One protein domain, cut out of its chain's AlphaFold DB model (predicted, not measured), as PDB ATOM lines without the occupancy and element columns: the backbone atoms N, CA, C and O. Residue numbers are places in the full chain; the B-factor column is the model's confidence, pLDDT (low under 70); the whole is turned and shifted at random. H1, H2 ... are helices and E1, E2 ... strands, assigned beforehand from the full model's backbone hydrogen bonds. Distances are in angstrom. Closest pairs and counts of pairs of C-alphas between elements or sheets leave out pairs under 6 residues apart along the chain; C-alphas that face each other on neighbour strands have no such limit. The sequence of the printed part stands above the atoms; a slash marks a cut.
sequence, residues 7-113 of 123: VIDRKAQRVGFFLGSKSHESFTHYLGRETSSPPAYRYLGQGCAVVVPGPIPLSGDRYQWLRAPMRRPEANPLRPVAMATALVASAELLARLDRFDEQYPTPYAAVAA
ATOM      1  N   VAL A   7      39.094  27.986  -0.857       90.56
ATOM      2  CA  VAL A   7      39.290  26.689  -1.513       90.56
ATOM      3  C   VAL A   7      38.114  26.360  -2.405       90.56
ATOM      4  O   VAL A   7      36.999  26.817  -2.170       90.56
ATOM      5  N   ILE A   8      38.358  25.512  -3.391       91.00
ATOM      6  CA  ILE A   8      37.320  24.884  -4.198       91.00
ATOM      7  C   ILE A   8      37.398  23.365  -4.032       91.00
ATOM      8  O   ILE A   8      38.484  22.794  -4.087       91.00
ATOM      9  N   ASP A   9      36.249  22.717  -3.831       91.62
ATOM     10  CA  ASP A   9      36.051  21.281  -4.040       91.62
ATOM     11  C   ASP A   9      35.428  21.103  -5.427       91.62
ATOM     12  O   ASP A   9      34.223  21.291  -5.614       91.62
ATOM     13  N   ARG A  10      36.260  20.752  -6.409       89.44
ATOM     14  CA  ARG A  10      35.866  20.534  -7.806       89.44
ATOM     15  C   ARG A  10      34.888  19.373  -7.948       89.44
ATOM     16  O   ARG A  10      34.008  19.428  -8.794       89.44
ATOM     17  N   LYS A  11      34.999  18.320  -7.135       89.69
ATOM     18  CA  LYS A  11      34.090  17.167  -7.248       89.69
ATOM     19  C   LYS A  11      32.704  17.508  -6.710       89.69
ATOM     20  O   LYS A  11      31.710  17.080  -7.282       89.69
ATOM     21  N   ALA A  12      32.642  18.262  -5.616       89.62
ATOM     22  CA  ALA A  12      31.377  18.681  -5.019       89.62
ATOM     23  C   ALA A  12      30.808  19.977  -5.621       89.62
ATOM     24  O   ALA A  12      29.710  20.360  -5.226       89.62
ATOM     25  N   GLN A  13      31.545  20.651  -6.513       90.00
ATOM     26  CA  GLN A  13      31.209  21.972  -7.064       90.00
ATOM     27  C   GLN A  13      30.918  22.998  -5.956       90.00
ATOM     28  O   GLN A  13      29.903  23.688  -5.955       90.00
ATOM     29  N   ARG A  14      31.807  23.067  -4.957       90.19
ATOM     30  CA  ARG A  14      31.650  23.945  -3.786       90.19
ATOM     31  C   ARG A  14      32.860  24.833  -3.588       90.19
ATOM     32  O   ARG A  14      33.992  24.397  -3.771       90.19
ATOM     33  N   VAL A  15      32.609  26.048  -3.116       89.62
ATOM     34  CA  VAL A  15      33.641  26.984  -2.667       89.62
ATOM     35  C   VAL A  15      33.582  27.095  -1.147       89.62
ATOM     36  O   VAL A  15      32.507  27.176  -0.558       89.62
ATOM     37  N   GLY A  16      34.748  27.069  -0.509       90.25
ATOM     38  CA  GLY A  16      34.917  27.259   0.924       90.25
ATOM     39  C   GLY A  16      35.717  28.521   1.218       90.25
ATOM     40  O   GLY A  16      36.702  28.819   0.539       90.25
ATOM     41  N   PHE A  17      35.322  29.237   2.267       88.94
ATOM     42  CA  PHE A  17      35.996  30.442   2.736       88.94
ATOM     43  C   PHE A  17      36.444  30.268   4.180       88.94
ATOM     44  O   PHE A  17      35.722  29.702   5.002       88.94
ATOM     45  N   PHE A  18      37.624  30.789   4.500       86.44
ATOM     46  CA  PHE A  18      38.144  30.756   5.858       86.44
ATOM     47  C   PHE A  18      37.825  32.067   6.569       86.44
ATOM     48  O   PHE A  18      38.242  33.149   6.144       86.44
ATOM     49  N   LEU A  19      37.098  31.963   7.678       85.19
ATOM     50  CA  LEU A  19      36.852  33.079   8.582       85.19
ATOM     51  C   LEU A  19      37.953  33.164   9.644       85.19
ATOM     52  O   LEU A  19      38.668  32.198   9.912       85.19
ATOM     53  N   GLY A  20      38.089  34.341  10.257       80.44
ATOM     54  CA  GLY A  20      38.893  34.473  11.469       80.44
ATOM     55  C   GLY A  20      38.315  33.632  12.612       80.44
ATOM     56  O   GLY A  20      37.128  33.290  12.629       80.44
ATOM     57  N   SER A  21      39.156  33.307  13.594       79.62
ATOM     58  CA  SER A  21      38.692  32.677  14.830       79.62
ATOM     59  C   SER A  21      37.596  33.523  15.479       79.62
ATOM     60  O   SER A  21      37.699  34.748  15.513       79.62
ATOM     61  N   LYS A  22      36.559  32.868  16.015       83.75
ATOM     62  CA  LYS A  22      35.407  33.516  16.676       83.75
ATOM     63  C   LYS A  22      34.613  34.492  15.789       83.75
ATOM     64  O   LYS A  22      33.828  35.275  16.300       83.75
ATOM     65  N   SER A  23      34.769  34.442  14.465       87.75
ATOM     66  CA  SER A  23      34.075  35.358  13.548       87.75
ATOM     67  C   SER A  23      32.731  34.840  13.010       87.75
ATOM     68  O   SER A  23      32.134  35.495  12.159       87.75
ATOM     69  N   HIS A  24      32.260  33.672  13.460       90.75
ATOM     70  CA  HIS A  24      31.021  33.054  12.964       90.75
ATOM     71  C   HIS A  24      29.780  33.906  13.242       90.75
ATOM     72  O   HIS A  24      28.978  34.142  12.342       90.75
ATOM     73  N   GLU A  25      29.644  34.394  14.473       92.25
ATOM     74  CA  GLU A  25      28.496  35.203  14.879       92.25
ATOM     75  C   GLU A  25      28.464  36.529  14.118       92.25
ATOM     76  O   GLU A  25      27.450  36.870  13.517       92.25
ATOM     77  N   SER A  26      29.605  37.223  14.028       92.31
ATOM     78  CA  SER A  26      29.720  38.450  13.235       92.31
ATOM     79  C   SER A  26      29.394  38.208  11.762       92.31
ATOM     80  O   SER A  26      28.661  38.989  11.167       92.31
ATOM     81  N   PHE A  27      29.897  37.121  11.167       92.81
ATOM     82  CA  PHE A  27      29.564  36.759   9.788       92.81
ATOM     83  C   PHE A  27      28.055  36.567   9.609       92.81
ATOM     84  O   PHE A  27      27.474  37.146   8.698       92.81
ATOM     85  N   THR A  28      27.421  35.807  10.502       93.69
ATOM     86  CA  THR A  28      25.979  35.527  10.445       93.69
ATOM     87  C   THR A  28      25.157  36.806  10.605       93.69
ATOM     88  O   THR A  28      24.207  37.022   9.856       93.69
ATOM     89  N   HIS A  29      25.563  37.688  11.524       94.19
ATOM     90  CA  HIS A  29      24.942  38.996  11.721       94.19
ATOM     91  C   HIS A  29      24.971  39.840  10.441       94.19
ATOM     92  O   HIS A  29      23.935  40.343  10.017       94.19
ATOM     93  N   TYR A  30      26.138  39.984   9.805       94.25
ATOM     94  CA  TYR A  30      26.243  40.767   8.573       94.25
ATOM     95  C   TYR A  30      25.538  40.096   7.397       94.25
ATOM     96  O   TYR A  30      24.887  40.785   6.624       94.25
ATOM     97  N   LEU A  31      25.576  38.766   7.293       94.56
ATOM     98  CA  LEU A  31      24.863  38.048   6.240       94.56
ATOM     99  C   LEU A  31      23.353  38.311   6.285       94.56
ATOM    100  O   LEU A  31      22.766  38.602   5.249       94.56
ATOM    101  N   GLY A  32      22.749  38.285   7.477       94.50
ATOM    102  CA  GLY A  32      21.331  38.616   7.650       94.50
ATOM    103  C   GLY A  32      20.988  40.088   7.389       94.50
ATOM    104  O   GLY A  32      19.822  40.415   7.187       94.50
ATOM    105  N   ARG A  33      21.982  40.986   7.381       94.75
ATOM    106  CA  ARG A  33      21.804  42.391   6.978       94.75
ATOM    107  C   ARG A  33      21.905  42.591   5.471       94.75
ATOM    108  O   ARG A  33      21.240  43.475   4.948       94.75
ATOM    109  N   GLU A  34      22.749  41.810   4.804       94.69
ATOM    110  CA  GLU A  34      22.950  41.883   3.352       94.69
ATOM    111  C   GLU A  34      21.773  41.275   2.583       94.69
ATOM    112  O   GLU A  34      21.432  41.738   1.499       94.69
ATOM    113  N   THR A  35      21.137  40.233   3.126       94.56
ATOM    114  CA  THR A  35      19.981  39.595   2.490       94.56
ATOM    115  C   THR A  35      19.102  38.857   3.496       94.56
ATOM    116  O   THR A  35      19.588  38.277   4.467       94.56
ATOM    117  N   SER A  36      17.794  38.827   3.232       93.31
ATOM    118  CA  SER A  36      16.833  37.975   3.944       93.31
ATOM    119  C   SER A  36      16.803  36.535   3.416       93.31
ATOM    120  O   SER A  36      16.281  35.648   4.090       93.31
ATOM    121  N   SER A  37      17.382  36.283   2.239       92.12
ATOM    122  CA  SER A  37      17.420  34.984   1.557       92.12
ATOM    123  C   SER A  37      18.858  34.609   1.169       92.12
ATOM    124  O   SER A  37      19.224  34.629  -0.009       92.12
ATOM    125  N   PRO A  38      19.726  34.285   2.146       89.94
ATOM    126  CA  PRO A  38      21.102  33.917   1.845       89.94
ATOM    127  C   PRO A  38      21.167  32.607   1.043       89.94
ATOM    128  O   PRO A  38      20.337  31.716   1.253       89.94
ATOM    129  N   PRO A  39      22.174  32.442   0.163       89.81
ATOM    130  CA  PRO A  39      22.398  31.169  -0.514       89.81
ATOM    131  C   PRO A  39      22.666  30.061   0.510       89.81
ATOM    132  O   PRO A  39      23.178  30.324   1.598       89.81
ATOM    133  N   ALA A  40      22.376  28.806   0.164       90.00
ATOM    134  CA  ALA A  40      22.649  27.680   1.052       90.00
ATOM    135  C   ALA A  40      24.153  27.578   1.372       90.00
ATOM    136  O   ALA A  40      24.986  27.382   0.486       90.00
ATOM    137  N   TYR A  41      24.506  27.665   2.654       91.06
ATOM    138  CA  TYR A  41      25.873  27.492   3.140       91.06
ATOM    139  C   TYR A  41      25.893  26.615   4.391       91.06
ATOM    140  O   TYR A  41      24.885  26.430   5.071       91.06
ATOM    141  N   ARG A  42      27.067  26.063   4.707       91.00
ATOM    142  CA  ARG A  42      27.292  25.299   5.936       91.00
ATOM    143  C   ARG A  42      28.508  25.849   6.656       91.00
ATOM    144  O   ARG A  42      29.602  25.861   6.095       91.00
ATOM    145  N   TYR A  43      28.327  26.254   7.908       91.25
ATOM    146  CA  TYR A  43      29.449  26.589   8.772       91.25
ATOM    147  C   TYR A  43      30.124  25.309   9.283       91.25
ATOM    148  O   TYR A  43      29.467  24.423   9.833       91.25
ATOM    149  N   LEU A  44      31.439  25.205   9.081       89.62
ATOM    150  CA  LEU A  44      32.265  24.119   9.606       89.62
ATOM    151  C   LEU A  44      33.015  24.635  10.837       89.62
ATOM    152  O   LEU A  44      33.978  25.387  10.713       89.62
ATOM    153  N   GLY A  45      32.517  24.267  12.018       86.00
ATOM    154  CA  GLY A  45      33.034  24.709  13.311       86.00
ATOM    155  C   GLY A  45      33.813  23.623  14.054       86.00
ATOM    156  O   GLY A  45      34.464  22.767  13.456       86.00
ATOM    157  N   GLN A  46      33.731  23.650  15.383       85.75
ATOM    158  CA  GLN A  46      34.366  22.652  16.243       85.75
ATOM    159  C   GLN A  46      33.900  21.228  15.891       85.75
ATOM    160  O   GLN A  46      32.722  20.999  15.628       85.75
ATOM    161  N   GLY A  47      34.839  20.277  15.852       87.19
ATOM    162  CA  GLY A  47      34.574  18.882  15.473       87.19
ATOM    163  C   GLY A  47      34.439  18.637  13.965       87.19
ATOM    164  O   GLY A  47      34.359  17.486  13.546       87.19
ATOM    165  N   CYS A  48      34.452  19.686  13.137       87.94
ATOM    166  CA  CYS A  48      34.528  19.553  11.685       87.94
ATOM    167  C   CYS A  48      35.989  19.559  11.218       87.94
ATOM    168  O   CYS A  48      36.844  20.218  11.808       87.94
ATOM    169  N   ALA A  49      36.258  18.877  10.107       84.12
ATOM    170  CA  ALA A  49      37.538  18.929   9.412       84.12
ATOM    171  C   ALA A  49      37.317  19.245   7.929       84.12
ATOM    172  O   ALA A  49      36.287  18.898   7.348       84.12
ATOM    173  N   VAL A  50      38.303  19.893   7.318       80.69
ATOM    174  CA  VAL A  50      38.367  20.109   5.872       80.69
ATOM    175  C   VAL A  50      39.722  19.627   5.373       80.69
ATOM    176  O   VAL A  50      40.746  19.876   6.008       80.69
ATOM    177  N   VAL A  51      39.727  18.924   4.241       82.50
ATOM    178  CA  VAL A  51      40.965  18.601   3.529       82.50
ATOM    179  C   VAL A  51      41.390  19.858   2.787       82.50
ATOM    180  O   VAL A  51      40.668  20.341   1.914       82.50
ATOM    181  N   VAL A  52      42.535  20.416   3.170       80.00
ATOM    182  CA  VAL A  52      43.082  21.602   2.513       80.00
ATOM    183  C   VAL A  52      44.024  21.193   1.380       80.00
ATOM    184  O   VAL A  52      44.789  20.242   1.547       80.00
ATOM    185  N   PRO A  53      43.983  21.887   0.230       84.62
ATOM    186  CA  PRO A  53      44.906  21.620  -0.864       84.62
ATOM    187  C   PRO A  53      46.366  21.813  -0.438       84.62
ATOM    188  O   PRO A  53      46.679  22.660   0.406       84.62
ATOM    189  N   GLY A  54      47.272  21.071  -1.071       83.00
ATOM    190  CA  GLY A  54      48.704  21.347  -0.977       83.00
ATOM    191  C   GLY A  54      49.068  22.705  -1.599       83.00
ATOM    192  O   GLY A  54      48.265  23.297  -2.323       83.00
ATOM    193  N   PRO A  55      50.272  23.235  -1.327       79.75
ATOM    194  CA  PRO A  55      50.723  24.504  -1.901       79.75
ATOM    195  C   PRO A  55      50.980  24.424  -3.413       79.75
ATOM    196  O   PRO A  55      50.912  25.442  -4.095       79.75
ATOM    197  N   ILE A  56      51.272  23.228  -3.932       83.62
ATOM    198  CA  ILE A  56      51.504  22.971  -5.352       83.62
ATOM    199  C   ILE A  56      50.240  22.308  -5.908       83.62
ATOM    200  O   ILE A  56      49.935  21.193  -5.483       83.62
ATOM    201  N   PRO A  57      49.490  22.964  -6.811       79.56
ATOM    202  CA  PRO A  57      48.329  22.349  -7.436       79.56
ATOM    203  C   PRO A  57      48.774  21.278  -8.434       79.56
ATOM    204  O   PRO A  57      49.647  21.524  -9.268       79.56
ATOM    205  N   LEU A  58      48.146  20.107  -8.378       82.94
ATOM    206  CA  LEU A  58      48.323  19.039  -9.353       82.94
ATOM    207  C   LEU A  58      47.104  18.951 -10.278       82.94
ATOM    208  O   LEU A  58      45.970  19.295  -9.925       82.94
ATOM    209  N   SER A  59      47.342  18.492 -11.507       82.31
ATOM    210  CA  SER A  59      46.260  18.243 -12.460       82.31
ATOM    211  C   SER A  59      45.328  17.157 -11.918       82.31
ATOM    212  O   SER A  59      45.785  16.108 -11.472       82.31
ATOM    213  N   GLY A  60      44.019  17.414 -11.950       83.69
ATOM    214  CA  GLY A  60      43.007  16.497 -11.417       83.69
ATOM    215  C   GLY A  60      42.741  16.620  -9.914       83.69
ATOM    216  O   GLY A  60      41.880  15.902  -9.402       83.69
ATOM    217  N   ASP A  61      43.407  17.540  -9.206       88.38
ATOM    218  CA  ASP A  61      43.159  17.744  -7.780       88.38
ATOM    219  C   ASP A  61      41.697  18.100  -7.501       88.38
ATOM    220  O   ASP A  61      41.156  19.096  -7.995       88.38
ATOM    221  N   ARG A  62      41.065  17.300  -6.635       90.94
ATOM    222  CA  ARG A  62      39.708  17.566  -6.149       90.94
ATOM    223  C   ARG A  62      39.639  18.897  -5.409       90.94
ATOM    224  O   ARG A  62      38.676  19.638  -5.587       90.94
ATOM    225  N   TYR A  63      40.622  19.164  -4.557       90.69
ATOM    226  CA  TYR A  63      40.676  20.365  -3.738       90.69
ATOM    227  C   TYR A  63      41.755  21.288  -4.288       90.69
ATOM    228  O   TYR A  63      42.898  20.866  -4.410       90.69
ATOM    229  N   GLN A  64      41.422  22.545  -4.584       91.00
ATOM    230  CA  GLN A  64      42.394  23.536  -5.060       91.00
ATOM    231  C   GLN A  64      42.278  24.850  -4.289       91.00
ATOM    232  O   GLN A  64      41.194  25.230  -3.835       91.00
ATOM    233  N   TRP A  65      43.398  25.556  -4.131       89.25
ATOM    234  CA  TRP A  65      43.380  26.910  -3.591       89.25
ATOM    235  C   TRP A  65      42.903  27.871  -4.674       89.25
ATOM    236  O   TRP A  65      43.540  27.999  -5.714       89.25
ATOM    237  N   LEU A  66      41.817  28.594  -4.402       87.25
ATOM    238  CA  LEU A  66      41.532  29.837  -5.123       87.25
ATOM    239  C   LEU A  66      42.421  30.959  -4.577       87.25
ATOM    240  O   LEU A  66      42.888  31.821  -5.318       87.25
ATOM    241  N   ARG A  67      42.683  30.922  -3.265       85.88
ATOM    242  CA  ARG A  67      43.652  31.780  -2.590       85.88
ATOM    243  C   ARG A  67      44.248  31.043  -1.396       85.88
ATOM    244  O   ARG A  67      43.551  30.796  -0.413       85.88
ATOM    245  N   ALA A  68      45.532  30.706  -1.474       86.31
ATOM    246  CA  ALA A  68      46.233  30.012  -0.398       86.31
ATOM    247  C   ALA A  68      46.499  30.940   0.809       86.31
ATOM    248  O   ALA A  68      46.689  32.152   0.636       86.31
ATOM    249  N   PRO A  69      46.541  30.407   2.042       81.62
ATOM    250  CA  PRO A  69      46.953  31.167   3.215       81.62
ATOM    251  C   PRO A  69      48.460  31.461   3.150       81.62
ATOM    252  O   PRO A  69      49.281  30.626   3.503       81.62
ATOM    253  N   MET A  70      48.837  32.660   2.697       72.62
ATOM    254  CA  MET A  70      50.254  33.055   2.592       72.62
ATOM    255  C   MET A  70      50.877  33.459   3.939       72.62
ATOM    256  O   MET A  70      52.090  33.399   4.110       72.62
ATOM    257  N   ARG A  71      50.051  33.902   4.893       69.81
ATOM    258  CA  ARG A  71      50.419  34.257   6.273       69.81
ATOM    259  C   ARG A  71      49.248  33.924   7.189       69.81
ATOM    260  O   ARG A  71      48.120  33.800   6.704       69.81
ATOM    261  N   ARG A  72      49.488  33.830   8.506       64.69
ATOM    262  CA  ARG A  72      48.395  33.784   9.488       64.69
ATOM    263  C   ARG A  72      47.523  35.018   9.240       64.69
ATOM    264  O   ARG A  72      48.041  36.126   9.369       64.69
ATOM    265  N   PRO A  73      46.256  34.864   8.822       62.34
ATOM    266  CA  PRO A  73      45.438  36.019   8.506       62.34
ATOM    267  C   PRO A  73      45.271  36.837   9.783       62.34
ATOM    268  O   PRO A  73      44.667  36.345  10.736       62.34
ATOM    269  N   GLU A  74      45.805  38.059   9.817       62.59
ATOM    270  CA  GLU A  74      45.573  38.972  10.938       62.59
ATOM    271  C   GLU A  74      44.067  39.100  11.184       62.59
ATOM    272  O   GLU A  74      43.254  38.966  10.253       62.59
ATOM    273  N   ALA A  75      43.687  39.292  12.446       67.12
ATOM    274  CA  ALA A  75      42.296  39.468  12.825       67.12
ATOM    275  C   ALA A  75      41.803  40.813  12.274       67.12
ATOM    276  O   ALA A  75      41.937  41.848  12.914       67.12
ATOM    277  N   ASN A  76      41.263  40.797  11.055       75.56
ATOM    278  CA  ASN A  76      40.617  41.957  10.464       75.56
ATOM    279  C   ASN A  76      39.118  41.899  10.809       75.56
ATOM    280  O   ASN A  76      38.431  41.005  10.297       75.56
ATOM    281  N   PRO A  77      38.599  42.828  11.635       77.56
ATOM    282  CA  PRO A  77      37.197  42.832  12.047       77.56
ATOM    283  C   PRO A  77      36.221  43.058  10.883       77.56
ATOM    284  O   PRO A  77      35.058  42.694  10.997       77.56
ATOM    285  N   LEU A  78      36.679  43.590   9.744       85.62
ATOM    286  CA  LEU A  78      35.865  43.788   8.540       85.62
ATOM    287  C   LEU A  78      35.804  42.550   7.639       85.62
ATOM    288  O   LEU A  78      35.003  42.500   6.708       85.62
ATOM    289  N   ARG A  79      36.625  41.524   7.898       84.88
ATOM    290  CA  ARG A  79      36.625  40.290   7.096       84.88
ATOM    291  C   ARG A  79      35.250  39.605   7.048       84.88
ATOM    292  O   ARG A  79      34.860  39.199   5.955       84.88
ATOM    293  N   PRO A  80      34.511  39.460   8.164       88.44
ATOM    294  CA  PRO A  80      33.195  38.825   8.144       88.44
ATOM    295  C   PRO A  80      32.183  39.618   7.315       88.44
ATOM    296  O   PRO A  80      31.429  39.003   6.569       88.44
ATOM    297  N   VAL A  81      32.231  40.956   7.386       90.00
ATOM    298  CA  VAL A  81      31.400  41.859   6.570       90.00
ATOM    299  C   VAL A  81      31.661  41.594   5.096       90.00
ATOM    300  O   VAL A  81      30.776  41.185   4.359       90.00
ATOM    301  N   ALA A  82      32.921  41.734   4.688       88.88
ATOM    302  CA  ALA A  82      33.297  41.636   3.291       88.88
ATOM    303  C   ALA A  82      33.020  40.240   2.704       88.88
ATOM    304  O   ALA A  82      32.717  40.112   1.520       88.88
ATOM    305  N   MET A  83      33.103  39.189   3.529       88.94
ATOM    306  CA  MET A  83      32.743  37.833   3.119       88.94
ATOM    307  C   MET A  83      31.230  37.648   2.967       88.94
ATOM    308  O   MET A  83      30.804  37.021   2.000       88.94
ATOM    309  N   ALA A  84      30.426  38.191   3.885       91.00
ATOM    310  CA  ALA A  84      28.970  38.169   3.776       91.00
ATOM    311  C   ALA A  84      28.509  38.885   2.499       91.00
ATOM    312  O   ALA A  84      27.818  38.282   1.680       91.00
ATOM    313  N   THR A  85      28.993  40.108   2.263       91.50
ATOM    314  CA  THR A  85      28.687  40.880   1.051       91.50
ATOM    315  C   THR A  85      29.118  40.133  -0.214       91.50
ATOM    316  O   THR A  85      28.349  40.020  -1.165       91.50
ATOM    317  N   ALA A  86      30.333  39.566  -0.235       89.19
ATOM    318  CA  ALA A  86      30.822  38.824  -1.396       89.19
ATOM    319  C   ALA A  86      29.987  37.568  -1.689       89.19
ATOM    320  O   ALA A  86      29.745  37.266  -2.857       89.19
ATOM    321  N   LEU A  87      29.541  36.848  -0.653       89.88
ATOM    322  CA  LEU A  87      28.683  35.672  -0.806       89.88
ATOM    323  C   LEU A  87      27.337  36.051  -1.435       89.88
ATOM    324  O   LEU A  87      26.921  35.416  -2.401       89.88
ATOM    325  N   VAL A  88      26.694  37.106  -0.928       92.69
ATOM    326  CA  VAL A  88      25.401  37.591  -1.435       92.69
ATOM    327  C   VAL A  88      25.522  38.100  -2.866       92.69
ATOM    328  O   VAL A  88      24.766  37.669  -3.730       92.69
ATOM    329  N   ALA A  89      26.515  38.947  -3.147       92.12
ATOM    330  CA  ALA A  89      26.734  39.481  -4.488       92.12
ATOM    331  C   ALA A  89      27.015  38.373  -5.515       92.12
ATOM    332  O   ALA A  89      26.514  38.425  -6.634       92.12
ATOM    333  N   SER A  90      27.786  37.351  -5.130       89.94
ATOM    334  CA  SER A  90      28.075  36.219  -6.017       89.94
ATOM    335  C   SER A  90      26.822  35.389  -6.292       89.94
ATOM    336  O   SER A  90      26.591  35.004  -7.432       89.94
ATOM    337  N   ALA A  91      25.999  35.135  -5.270       90.88
ATOM    338  CA  ALA A  91      24.748  34.403  -5.437       90.88
ATOM    339  C   ALA A  91      23.746  35.163  -6.316       90.88
ATOM    340  O   ALA A  91      23.151  34.565  -7.207       90.88
ATOM    341  N   GLU A  92      23.604  36.476  -6.122       94.00
ATOM    342  CA  GLU A  92      22.733  37.307  -6.960       94.00
ATOM    343  C   GLU A  92      23.232  37.387  -8.407       94.00
ATOM    344  O   GLU A  92      22.429  37.382  -9.340       94.00
ATOM    345  N   LEU A  93      24.551  37.428  -8.622       93.31
ATOM    346  CA  LEU A  93      25.120  37.372  -9.966       93.31
ATOM    347  C   LEU A  93      24.780  36.049 -10.659       93.31
ATOM    348  O   LEU A  93      24.307  36.078 -11.788       93.31
ATOM    349  N   LEU A  94      24.983  34.914  -9.984       90.94
ATOM    350  CA  LEU A  94      24.639  33.597 -10.529       90.94
ATOM    351  C   LEU A  94      23.141  33.497 -10.829       90.94
ATOM    352  O   LEU A  94      22.777  33.161 -11.945       90.94
ATOM    353  N   ALA A  95      22.278  33.919  -9.902       91.56
ATOM    354  CA  ALA A  95      20.834  33.918 -10.126       91.56
ATOM    355  C   ALA A  95      20.414  34.828 -11.294       91.56
ATOM    356  O   ALA A  95      19.442  34.545 -11.991       91.56
ATOM    357  N   ARG A  96      21.121  35.945 -11.517       93.06
ATOM    358  CA  ARG A  96      20.890  36.808 -12.682       93.06
ATOM    359  C   ARG A  96      21.329  36.132 -13.982       93.06
ATOM    360  O   ARG A  96      20.644  36.324 -14.980       93.06
ATOM    361  N   LEU A  97      22.425  35.375 -13.970       91.56
ATOM    362  CA  LEU A  97      22.859  34.576 -15.120       91.56
ATOM    363  C   LEU A  97      21.859  33.454 -15.420       91.56
ATOM    364  O   LEU A  97      21.446  33.330 -16.563       91.56
ATOM    365  N   ASP A  98      21.374  32.741 -14.401       92.06
ATOM    366  CA  ASP A  98      20.361  31.690 -14.575       92.06
ATOM    367  C   ASP A  98      19.084  32.252 -15.231       92.06
ATOM    368  O   ASP A  98      18.604  31.726 -16.230       92.06
ATOM    369  N   ARG A  99      18.579  33.395 -14.736       93.19
ATOM    370  CA  ARG A  99      17.427  34.090 -15.348       93.19
ATOM    371  C   ARG A  99      17.705  34.553 -16.777       93.19
ATOM    372  O   ARG A  99      16.791  34.586 -17.596       93.19
ATOM    373  N   PHE A 100      18.940  34.964 -17.067       90.88
ATOM    374  CA  PHE A 100      19.333  35.373 -18.413       90.88
ATOM    375  C   PHE A 100      19.319  34.181 -19.373       90.88
ATOM    376  O   PHE A 100      18.772  34.304 -20.465       90.88
ATOM    377  N   ASP A 101      19.845  33.032 -18.956       89.62
ATOM    378  CA  ASP A 101      19.852  31.804 -19.756       89.62
ATOM    379  C   ASP A 101      18.426  31.270 -19.990       89.62
ATOM    380  O   ASP A 101      18.101  30.820 -21.089       89.62
ATOM    381  N   GLU A 102      17.540  31.382 -18.992       92.50
ATOM    382  CA  GLU A 102      16.107  31.081 -19.139       92.50
ATOM    383  C   GLU A 102      15.421  32.012 -20.149       92.50
ATOM    384  O   GLU A 102      14.616  31.564 -20.970       92.50
ATOM    385  N   GLN A 103      15.739  33.309 -20.099       92.25
ATOM    386  CA  GLN A 103      15.171  34.314 -20.998       92.25
ATOM    387  C   GLN A 103      15.712  34.183 -22.428       92.25
ATOM    388  O   GLN A 103      14.975  34.422 -23.388       92.25
ATOM    389  N   TYR A 104      16.976  33.784 -22.578       92.12
ATOM    390  CA  TYR A 104      17.667  33.680 -23.860       92.12
ATOM    391  C   TYR A 104      18.345  32.314 -24.028       92.12
ATOM    392  O   TYR A 104      19.568  32.208 -23.933       92.12
ATOM    393  N   PRO A 105      17.583  31.267 -24.402       88.44
ATOM    394  CA  PRO A 105      18.114  29.906 -24.511       88.44
ATOM    395  C   PRO A 105      19.187  29.722 -25.592       88.44
ATOM    396  O   PRO A 105      19.837  28.680 -25.661       88.44
ATOM    397  N   THR A 106      19.341  30.697 -26.493       89.56
ATOM    398  CA  THR A 106      20.362  30.673 -27.541       89.56
ATOM    399  C   THR A 106      21.064  32.026 -27.640       89.56
ATOM    400  O   THR A 106      20.414  33.061 -27.457       89.56
ATOM    401  N   PRO A 107      22.355  32.055 -28.029       84.50
ATOM    402  CA  PRO A 107      23.062  33.309 -28.287       84.50
ATOM    403  C   PRO A 107      22.347  34.193 -29.316       84.50
ATOM    404  O   PRO A 107      22.334  35.412 -29.183       84.50
ATOM    405  N   TYR A 108      21.704  33.583 -30.318       83.94
ATOM    406  CA  TYR A 108      20.932  34.310 -31.323       83.94
ATOM    407  C   TYR A 108      19.720  35.031 -30.719       83.94
ATOM    408  O   TYR A 108      19.499  36.196 -31.028       83.94
ATOM    409  N   ALA A 109      18.973  34.377 -29.823       85.19
ATOM    410  CA  ALA A 109      17.832  34.996 -29.148       85.19
ATOM    411  C   ALA A 109      18.248  36.208 -28.297       85.19
ATOM    412  O   ALA A 109      17.533  37.206 -28.276       85.19
ATOM    413  N   ALA A 110      19.416  36.146 -27.647       85.25
ATOM    414  CA  ALA A 110      19.968  37.280 -26.906       85.25
ATOM    415  C   ALA A 110      20.310  38.465 -27.825       85.25
ATOM    416  O   ALA A 110      20.010  39.608 -27.495       85.25
ATOM    417  N   VAL A 111      20.913  38.194 -28.988       85.38
ATOM    418  CA  VAL A 111      21.293  39.230 -29.964       85.38
ATOM    419  C   VAL A 111      20.066  39.844 -30.642       85.38
ATOM    420  O   VAL A 111      20.007  41.060 -30.787       85.38
ATOM    421  N   ALA A 112      19.067  39.038 -31.013       84.12
ATOM    422  CA  ALA A 112      17.845  39.511 -31.672       84.12
ATOM    423  C   ALA A 112      16.968  40.409 -30.778       84.12
ATOM    424  O   ALA A 112      16.124  41.141 -31.285       84.12
ATOM    425  N   ALA A 113      17.151  40.350 -29.455       82.25
ATOM    426  CA  ALA A 113      16.446  41.190 -28.488       82.25
ATOM    427  C   ALA A 113      17.134  42.543 -28.227       82.25
ATOM    428  O   ALA A 113      16.595  43.366 -27.482       82.25
TER     429      ALA A 113
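Overview. This is residues 7 to 113 of the 123 residues of an uncharacterized protein of Streptomyces olivaceus (UniProt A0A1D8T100). A long helix, H2, sticks out of a loose body as an arm at residues 93 to 99, with short H3 beyond its far end. In the body, H1 packs steeply on H2 residues 80 to 88, and a small antiparallel sheet, ordered E2 E1 E3, has no helix on it. The 107 printed residues run E1 E2 H1 E3 H2 H3, class mixed; the whole is loose, radius of gyration of the C-alphas 17.3 A, spans 52 by 39 by 24 A.

Along the chain. E1 is residues 7 to 9, from C-alpha 7 at (39.290, 26.689, -1.513); E2 14 to 17; H1 24 to 34, 15.3 A; E3 63 to 67; H2 79 to 103, 35.9 A; H3 107 to 112, to C-alpha 112 at (17.845, 39.511, -31.672).

Arrangement. E1 and E2 form an antiparallel hairpin (N 7 to O 16, 2.9 A). E1 and E3 are antiparallel (N 8 to O 64, 2.9 A). H1 and H2 touch, closest C-alphas Phe 27 and Pro 80, 4.5 A. Every O i to N i+4 pair in H1, H2 and H3 is within hydrogen-bond range.

Size, cuts and confidence. The farthest C-alphas, Gly 47 and Ala 112, are 54.1 A apart. The printed part has no cut. Links H1 to E3 and E3 to H2 are long. Residues 71 to 75 have pLDDT under 70.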